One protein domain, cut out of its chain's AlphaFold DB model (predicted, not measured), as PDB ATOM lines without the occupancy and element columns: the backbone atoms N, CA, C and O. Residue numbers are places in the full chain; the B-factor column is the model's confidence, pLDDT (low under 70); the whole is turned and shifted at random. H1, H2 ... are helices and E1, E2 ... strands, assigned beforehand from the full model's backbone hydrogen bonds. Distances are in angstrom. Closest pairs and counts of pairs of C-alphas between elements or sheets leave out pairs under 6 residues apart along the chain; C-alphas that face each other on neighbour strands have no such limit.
ATOM      1  N   ARG A 236     130.619 127.514  69.395       92.62
ATOM      2  CA  ARG A 236     132.077 127.575  69.276       92.62
ATOM      3  C   ARG A 236     132.724 128.530  70.285       92.62
ATOM      4  O   ARG A 236     133.952 128.640  70.268       92.62
ATOM      5  N   GLY A 237     131.962 129.197  71.148       91.12
ATOM      6  CA  GLY A 237     132.470 130.149  72.136       91.12
ATOM      7  C   GLY A 237     133.474 131.142  71.553       91.12
ATOM      8  O   GLY A 237     134.473 131.417  72.206       91.12
ATOM      9  N   LEU A 238     133.288 131.577  70.299       92.62
ATOM     10  CA  LEU A 238     134.270 132.370  69.540       92.62
ATOM     11  C   LEU A 238     134.418 133.801  70.081       92.62
ATOM     12  O   LEU A 238     135.442 134.443  69.858       92.62
ATOM     13  N   LEU A 239     133.412 134.301  70.787       94.00
ATOM     14  CA  LEU A 239     133.426 135.627  71.390       94.00
ATOM     15  C   LEU A 239     133.570 135.508  72.908       94.00
ATOM     16  O   LEU A 239     133.081 134.558  73.516       94.00
ATOM     17  N   GLN A 240     134.234 136.489  73.508       92.31
ATOM     18  CA  GLN A 240     134.418 136.634  74.950       92.31
ATOM     19  C   GLN A 240     134.165 138.086  75.374       92.31
ATOM     20  O   GLN A 240     134.237 138.998  74.549       92.31
ATOM     21  N   ASN A 241     133.872 138.301  76.658       91.75
ATOM     22  CA  ASN A 241     133.759 139.639  77.229       91.75
ATOM     23  C   ASN A 241     135.062 140.015  77.943       91.75
ATOM     24  O   ASN A 241     135.505 139.285  78.826       91.75
ATOM     25  N   VAL A 242     135.650 141.152  77.578       92.25
ATOM     26  CA  VAL A 242     136.850 141.699  78.219       92.25
ATOM     27  C   VAL A 242     136.576 143.157  78.566       92.25
ATOM     28  O   VAL A 242     136.406 143.990  77.679       92.25
ATOM     29  N   GLY A 243     136.479 143.471  79.860       89.19
ATOM     30  CA  GLY A 243     136.225 144.842  80.323       89.19
ATOM     31  C   GLY A 243     134.898 145.432  79.836       89.19
ATOM     32  O   GLY A 243     134.832 146.626  79.559       89.19
ATOM     33  N   GLY A 244     133.858 144.607  79.677       90.94
ATOM     34  CA  GLY A 244     132.557 145.038  79.161       90.94
ATOM     35  C   GLY A 244     132.453 145.058  77.633       90.94
ATOM     36  O   GLY A 244     131.360 145.276  77.115       90.94
ATOM     37  N   LEU A 245     133.537 144.774  76.904       92.06
ATOM     38  CA  LEU A 245     133.552 144.726  75.441       92.06
ATOM     39  C   LEU A 245     133.485 143.284  74.934       92.06
ATOM     40  O   LEU A 245     134.198 142.411  75.425       92.06
ATOM     41  N   THR A 246     132.659 143.039  73.917       92.81
ATOM     42  CA  THR A 246     132.613 141.753  73.207       92.81
ATOM     43  C   THR A 246     133.720 141.707  72.162       92.81
ATOM     44  O   THR A 246     133.700 142.479  71.205       92.81
ATOM     45  N   VAL A 247     134.670 140.787  72.324       92.62
ATOM     46  CA  VAL A 247     135.828 140.623  71.434       92.62
ATOM     47  C   VAL A 247     135.983 139.161  71.002       92.62
ATOM     48  O   VAL A 247     135.549 138.260  71.723       92.62
ATOM     49  N   PRO A 248     136.608 138.876  69.847       92.31
ATOM     50  CA  PRO A 248     136.995 137.513  69.503       92.31
ATOM     51  C   PRO A 248     137.989 136.939  70.523       92.31
ATOM     52  O   PRO A 248     138.886 137.637  70.997       92.31
ATOM     53  N   ARG A 249     137.864 135.648  70.841       90.56
ATOM     54  CA  ARG A 249     138.942 134.894  71.501       90.56
ATOM     55  C   ARG A 249     139.975 134.426  70.479       90.56
ATOM     56  O   ARG A 249     139.693 134.382  69.281       90.56
ATOM     57  N   SER A 250     141.134 133.969  70.958       88.94
ATOM     58  CA  SER A 250     142.066 133.217  70.109       88.94
ATOM     59  C   SER A 250     141.344 132.032  69.445       88.94
ATOM     60  O   SER A 250     140.715 131.234  70.154       88.94
ATOM     61  N   PRO A 251     141.423 131.884  68.108       89.81
ATOM     62  CA  PRO A 251     140.759 130.793  67.398       89.81
ATOM     63  C   PRO A 251     141.451 129.438  67.615       89.81
ATOM     64  O   PRO A 251     140.887 128.397  67.269       89.81
ATOM     65  N   VAL A 252     142.658 129.430  68.196       89.88
ATOM     66  CA  VAL A 252     143.421 128.214  68.493       89.88
ATOM     67  C   VAL A 252     142.809 127.503  69.699       89.88
ATOM     68  O   VAL A 252     142.717 128.058  70.793       89.88
ATOM     69  N   ARG A 253     142.411 126.243  69.502       88.81
ATOM     70  CA  ARG A 253     141.922 125.356  70.562       88.81
ATOM     71  C   ARG A 253     142.922 124.240  70.787       88.81
ATOM     72  O   ARG A 253     143.133 123.415  69.901       88.81
ATOM     73  N   LEU A 254     143.507 124.213  71.975       89.75
ATOM     74  CA  LEU A 254     144.425 123.160  72.383       89.75
ATOM     75  C   LEU A 254     143.637 122.075  73.113       89.75
ATOM     76  O   LEU A 254     142.869 122.372  74.027       89.75
ATOM     77  N   ARG A 255     143.823 120.823  72.697       92.50
ATOM     78  CA  ARG A 255     143.356 119.647  73.434       92.50
ATOM     79  C   ARG A 255     144.561 118.802  73.804       92.50
ATOM     80  O   ARG A 255     145.426 118.585  72.958       92.50
ATOM     81  N   ASP A 256     144.601 118.339  75.040       91.56
ATOM     82  CA  ASP A 256     145.541 117.323  75.503       91.56
ATOM     83  C   ASP A 256     144.770 116.124  76.076       91.56
ATOM     84  O   ASP A 256     143.578 115.956  75.800       91.56
ATOM     85  N   ALA A 257     145.461 115.244  76.803       93.62
ATOM     86  CA  ALA A 257     144.866 114.034  77.367       93.62
ATOM     87  C   ALA A 257     143.726 114.328  78.358       93.62
ATOM     88  O   ALA A 257     142.829 113.498  78.497       93.62
ATOM     89  N   ASP A 258     143.727 115.507  78.985       92.31
ATOM     90  CA  ASP A 258     142.741 115.914  79.989       92.31
ATOM     91  C   ASP A 258     141.547 116.667  79.370       92.31
ATOM     92  O   ASP A 258     140.605 117.053  80.064       92.31
ATOM     93  N   GLY A 259     141.546 116.844  78.042       90.56
ATOM     94  CA  GLY A 259     140.457 117.453  77.285       90.56
ATOM     95  C   GLY A 259     140.834 118.784  76.641       90.56
ATOM     96  O   GLY A 259     141.978 119.024  76.266       90.56
ATOM     97  N   GLU A 260     139.838 119.646  76.413       87.19
ATOM     98  CA  GLU A 260     140.077 120.983  75.858       87.19
ATOM     99  C   GLU A 260     140.631 121.907  76.938       87.19
ATOM    100  O   GLU A 260     139.978 122.139  77.955       87.19
ATOM    101  N   ARG A 261     141.820 122.466  76.694       86.62
ATOM    102  CA  ARG A 261     142.391 123.473  77.581       86.62
ATOM    103  C   ARG A 261     141.495 124.709  77.591       86.62
ATOM    104  O   ARG A 261     141.067 125.155  76.516       86.62
ATOM    105  N   PRO A 262     141.238 125.300  78.769       81.50
ATOM    106  CA  PRO A 262     140.539 126.568  78.822       81.50
ATOM    107  C   PRO A 262     141.340 127.621  78.037       81.50
ATOM    108  O   PRO A 262     142.574 127.572  78.018       81.50
ATOM    109  N   PRO A 263     140.665 128.558  77.348       78.00
ATOM    110  CA  PRO A 263     141.352 129.702  76.762       78.00
ATOM    111  C   PRO A 263     142.156 130.454  77.824       78.00
ATOM    112  O   PRO A 263     141.722 130.560  78.970       78.00
ATOM    113  N   THR A 264     143.291 131.020  77.414       79.62
ATOM    114  CA  THR A 264     144.039 131.968  78.242       79.62
ATOM    115  C   THR A 264     143.130 133.120  78.655       79.62
ATOM    116  O   THR A 264     142.414 133.683  77.820       79.62
ATOM    117  N   GLU A 265     143.168 133.464  79.939       80.25
ATOM    118  CA  GLU A 265     142.397 134.578  80.476       80.25
ATOM    119  C   GLU A 265     142.805 135.883  79.777       80.25
ATOM    120  O   GLU A 265     143.985 136.153  79.554       80.25
ATOM    121  N   SER A 266     141.810 136.664  79.365       85.50
ATOM    122  CA  SER A 266     142.010 137.955  78.710       85.50
ATOM    123  C   SER A 266     141.562 139.057  79.661       85.50
ATOM    124  O   SER A 266     140.420 139.057  80.117       85.50
ATOM    125  N   TYR A 267     142.451 140.005  79.943       87.06
ATOM    126  CA  TYR A 267     142.175 141.131  80.836       87.06
ATOM    127  C   TYR A 267     142.015 142.434  80.044       87.06
ATOM    128  O   TYR A 267     142.544 142.546  78.933       87.06
ATOM    129  N   PRO A 268     141.314 143.440  80.598       89.88
ATOM    130  CA  PRO A 268     141.330 144.787  80.040       89.88
ATOM    131  C   PRO A 268     142.768 145.316  79.911       89.88
ATOM    132  O   PRO A 268     143.621 144.957  80.730       89.88
ATOM    133  N   PRO A 269     143.053 146.188  78.927       88.12
ATOM    134  CA  PRO A 269     144.371 146.797  78.806       88.12
ATOM    135  C   PRO A 269     144.716 147.577  80.089       88.12
ATOM    136  O   PRO A 269     143.876 148.341  80.577       88.12
ATOM    137  N   PRO A 270     145.929 147.409  80.650       91.31
ATOM    138  CA  PRO A 270     146.312 148.106  81.870       91.31
ATOM    139  C   PRO A 270     146.507 149.608  81.610       91.31
ATOM    140  O   PRO A 270     147.051 149.974  80.562       91.31
ATOM    141  N   PRO A 271     146.141 150.507  82.545       93.38
ATOM    142  CA  PRO A 271     146.535 151.905  82.464       93.38
ATOM    143  C   PRO A 271     148.058 152.075  82.459       93.38
ATOM    144  O   PRO A 271     148.810 151.242  82.977       93.38
ATOM    145  N   VAL A 272     148.515 153.204  81.911       95.81
ATOM    146  CA  VAL A 272     149.940 153.549  81.859       95.81
ATOM    147  C   VAL A 272     150.548 153.483  83.262       95.81
ATOM    148  O   VAL A 272     150.080 154.133  84.193       95.81
ATOM    149  N   GLY A 273     151.606 152.686  83.402       94.38
ATOM    150  CA  GLY A 273     152.370 152.565  84.642       94.38
ATOM    151  C   GLY A 273     151.749 151.687  85.734       94.38
ATOM    152  O   GLY A 273     152.368 151.555  86.789       94.38
ATOM    153  N   GLN A 274     150.591 151.044  85.504       95.38
ATOM    154  CA  GLN A 274     149.904 150.218  86.516       95.38
ATOM    155  C   GLN A 274     150.838 149.190  87.177       95.38
ATOM    156  O   GLN A 274     150.805 149.013  88.393       95.38
ATOM    157  N   HIS A 275     151.693 148.535  86.387       93.88
ATOM    158  CA  HIS A 275     152.561 147.448  86.849       93.88
ATOM    159  C   HIS A 275     154.035 147.851  87.011       93.88
ATOM    160  O   HIS A 275     154.866 146.990  87.285       93.88
ATOM    161  N   THR A 276     154.391 149.136  86.869       93.75
ATOM    162  CA  THR A 276     155.804 149.567  86.861       93.75
ATOM    163  C   THR A 276     156.556 149.134  88.117       93.75
ATOM    164  O   THR A 276     157.647 148.586  88.002       93.75
ATOM    165  N   ARG A 277     155.992 149.349  89.313       91.88
ATOM    166  CA  ARG A 277     156.662 148.972  90.569       91.88
ATOM    167  C   ARG A 277     156.839 147.456  90.684       91.88
ATOM    168  O   ARG A 277     157.957 147.018  90.922       91.88
ATOM    169  N   ALA A 278     155.768 146.693  90.463       92.00
ATOM    170  CA  ALA A 278     155.783 145.234  90.577       92.00
ATOM    171  C   ALA A 278     156.823 144.599  89.637       92.00
ATOM    172  O   ALA A 278     157.676 143.843  90.084       92.00
ATOM    173  N   VAL A 279     156.838 145.003  88.360       91.31
ATOM    174  CA  VAL A 279     157.792 144.483  87.363       91.31
ATOM    175  C   VAL A 279     159.242 144.852  87.702       91.31
ATOM    176  O   VAL A 279     160.156 144.056  87.492       91.31
ATOM    177  N   LEU A 280     159.488 146.058  88.232       89.19
ATOM    178  CA  LEU A 280     160.834 146.447  88.666       89.19
ATOM    179  C   LEU A 280     161.298 145.618  89.869       89.19
ATOM    180  O   LEU A 280     162.437 145.153  89.873       89.19
ATOM    181  N   GLU A 281     160.427 145.405  90.854       89.50
ATOM    182  CA  GLU A 281     160.725 144.598  92.040       89.50
ATOM    183  C   GLU A 281     161.011 143.135  91.673       89.50
ATOM    184  O   GLU A 281     162.027 142.595  92.109       89.50
ATOM    185  N   GLU A 282     160.201 142.531  90.795       87.31
ATOM    186  CA  GLU A 282     160.424 141.177  90.258       87.31
ATOM    187  C   GLU A 282     161.767 141.054  89.526       87.31
ATOM    188  O   GLU A 282     162.480 140.063  89.673       87.31
ATOM    189  N   ALA A 283     162.178 142.099  88.803       84.31
ATOM    190  CA  ALA A 283     163.482 142.155  88.142       84.31
ATOM    191  C   ALA A 283     164.656 142.460  89.100       84.31
ATOM    192  O   ALA A 283     165.810 142.603  88.659       84.31
ATOM    193  N   GLY A 284     164.393 142.608  90.404       84.69
ATOM    194  CA  GLY A 284     165.366 142.951  91.443       84.69
ATOM    195  C   GLY A 284     165.890 144.391  91.352       84.69
ATOM    196  O   GLY A 284     167.052 144.656  91.682       84.69
ATOM    197  N   LEU A 285     165.101 145.314  90.803       81.25
ATOM    198  CA  LEU A 285     165.399 146.745  90.714       81.25
ATOM    199  C   LEU A 285     164.679 147.492  91.844       81.25
ATOM    200  O   LEU A 285     163.476 147.341  92.027       81.25
ATOM    201  N   SER A 286     165.400 148.332  92.597       72.62
ATOM    202  CA  SER A 286     164.768 149.176  93.615       72.62
ATOM    203  C   SER A 286     163.950 150.292  92.957       72.62
ATOM    204  O   SER A 286     164.417 150.961  92.032       72.62
ATOM    205  N   ALA A 287     162.748 150.554  93.480       58.25
ATOM    206  CA  ALA A 287     161.823 151.584  92.989       58.25
ATOM    207  C   ALA A 287     162.366 153.035  93.053       58.25
ATOM    208  O   ALA A 287     161.691 153.971  92.632       58.25
ATOM    209  N   SER A 288     163.581 153.235  93.574       53.88
ATOM    210  CA  SER A 288     164.289 154.518  93.644       53.88
ATOM    211  C   SER A 288     164.960 154.937  92.329       53.88
ATOM    212  O   SER A 288     165.462 156.057  92.237       53.88
ATOM    213  N   ALA A 289     164.993 154.072  91.310       52.66
ATOM    214  CA  ALA A 289     165.420 154.464  89.971       52.66
ATOM    215  C   ALA A 289     164.340 155.369  89.357       52.66
ATOM    216  O   ALA A 289     163.322 154.890  88.866       52.66
ATOM    217  N   SER A 290     164.547 156.684  89.451       44.75
ATOM    218  CA  SER A 290     163.634 157.729  88.986       44.75
ATOM    219  C   SER A 290     163.029 157.399  87.619       44.75
ATOM    220  O   SER A 290     163.737 157.387  86.608       44.75
ATOM    221  N   VAL A 291     161.713 157.187  87.587       44.62
ATOM    222  CA  VAL A 291     160.925 157.267  86.359       44.62
ATOM    223  C   VAL A 291     161.001 158.724  85.920       44.62
ATOM    224  O   VAL A 291     160.361 159.591  86.512       44.62
ATOM    225  N   ARG A 292     161.849 159.030  84.934       45.91
ATOM    226  CA  ARG A 292     161.698 160.291  84.208       45.91
ATOM    227  C   ARG A 292     160.383 160.170  83.444       45.91
ATOM    228  O   ARG A 292     160.221 159.233  82.665       45.91
ATOM    229  N   GLY A 293     159.438 161.045  83.775       40.06
ATOM    230  CA  GLY A 293     158.192 161.187  83.030       40.06
ATOM    231  C   GLY A 293     158.456 161.567  81.566       40.06
ATOM    232  O   GLY A 293     159.601 161.894  81.238       40.06
ATOM    233  N   PRO A 294     157.420 161.472  80.715       39.78
ATOM    234  CA  PRO A 294     157.517 161.770  79.287       39.78
ATOM    235  C   PRO A 294     158.058 163.176  79.009       39.78
ATOM    236  O   PRO A 294     157.784 164.093  79.821       39.78
TER     237      PRO A 294
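Overview. This is residues 236 to 294 of the 294 residues of the protein "L-carnitine dehydratase/bile acid-inducible protein F" of Frankia sp. (strain EAN1pec) (UniProt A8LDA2). With little regular structure, the printed part is a flat, open, winding chain: a small hairpin of E1 and E2 toward one end, the short helix H1 toward the other, and a long link between them, of which residues 255 to 260 stick out. The 59 residues, 15 of them in named elements, give E1, E2, H1 in order, a two-stranded antiparallel sheet E1 - E2, and a mixed class. It is extended, with a radius of gyration of the C-alphas of 17.7 A and spans of 48 by 30 by 14 A.

Along the chain. E1, residues 239 to 242, begins at C-alpha (133.426, 135.627, 71.390) and is 9.8 A long. E2, residues 245 to 248, is 10.0 A long. H1, residues 276 to 282, is 10.2 A long and ends at C-alpha (160.424, 141.177, 90.258).

Arrangement. E1 and E2 form a hairpin with a tight link, antiparallel at 138 degrees; N 240 and O 247 are within hydrogen-bond range at 2.8 A. Residues 255 to 256 pair with 259 to 260, antiparallel. E1 and H1 are apart. In H1 every O i to N i+4 pair is within hydrogen-bond range.

Size, cuts and confidence. The farthest C-alphas, of Ala 257 and Arg 292, are 49.7 A apart. The printed part has no cut. The link from E2 to H1, 27 residues, is long. Residues 287 to 294 have pLDDT under 70.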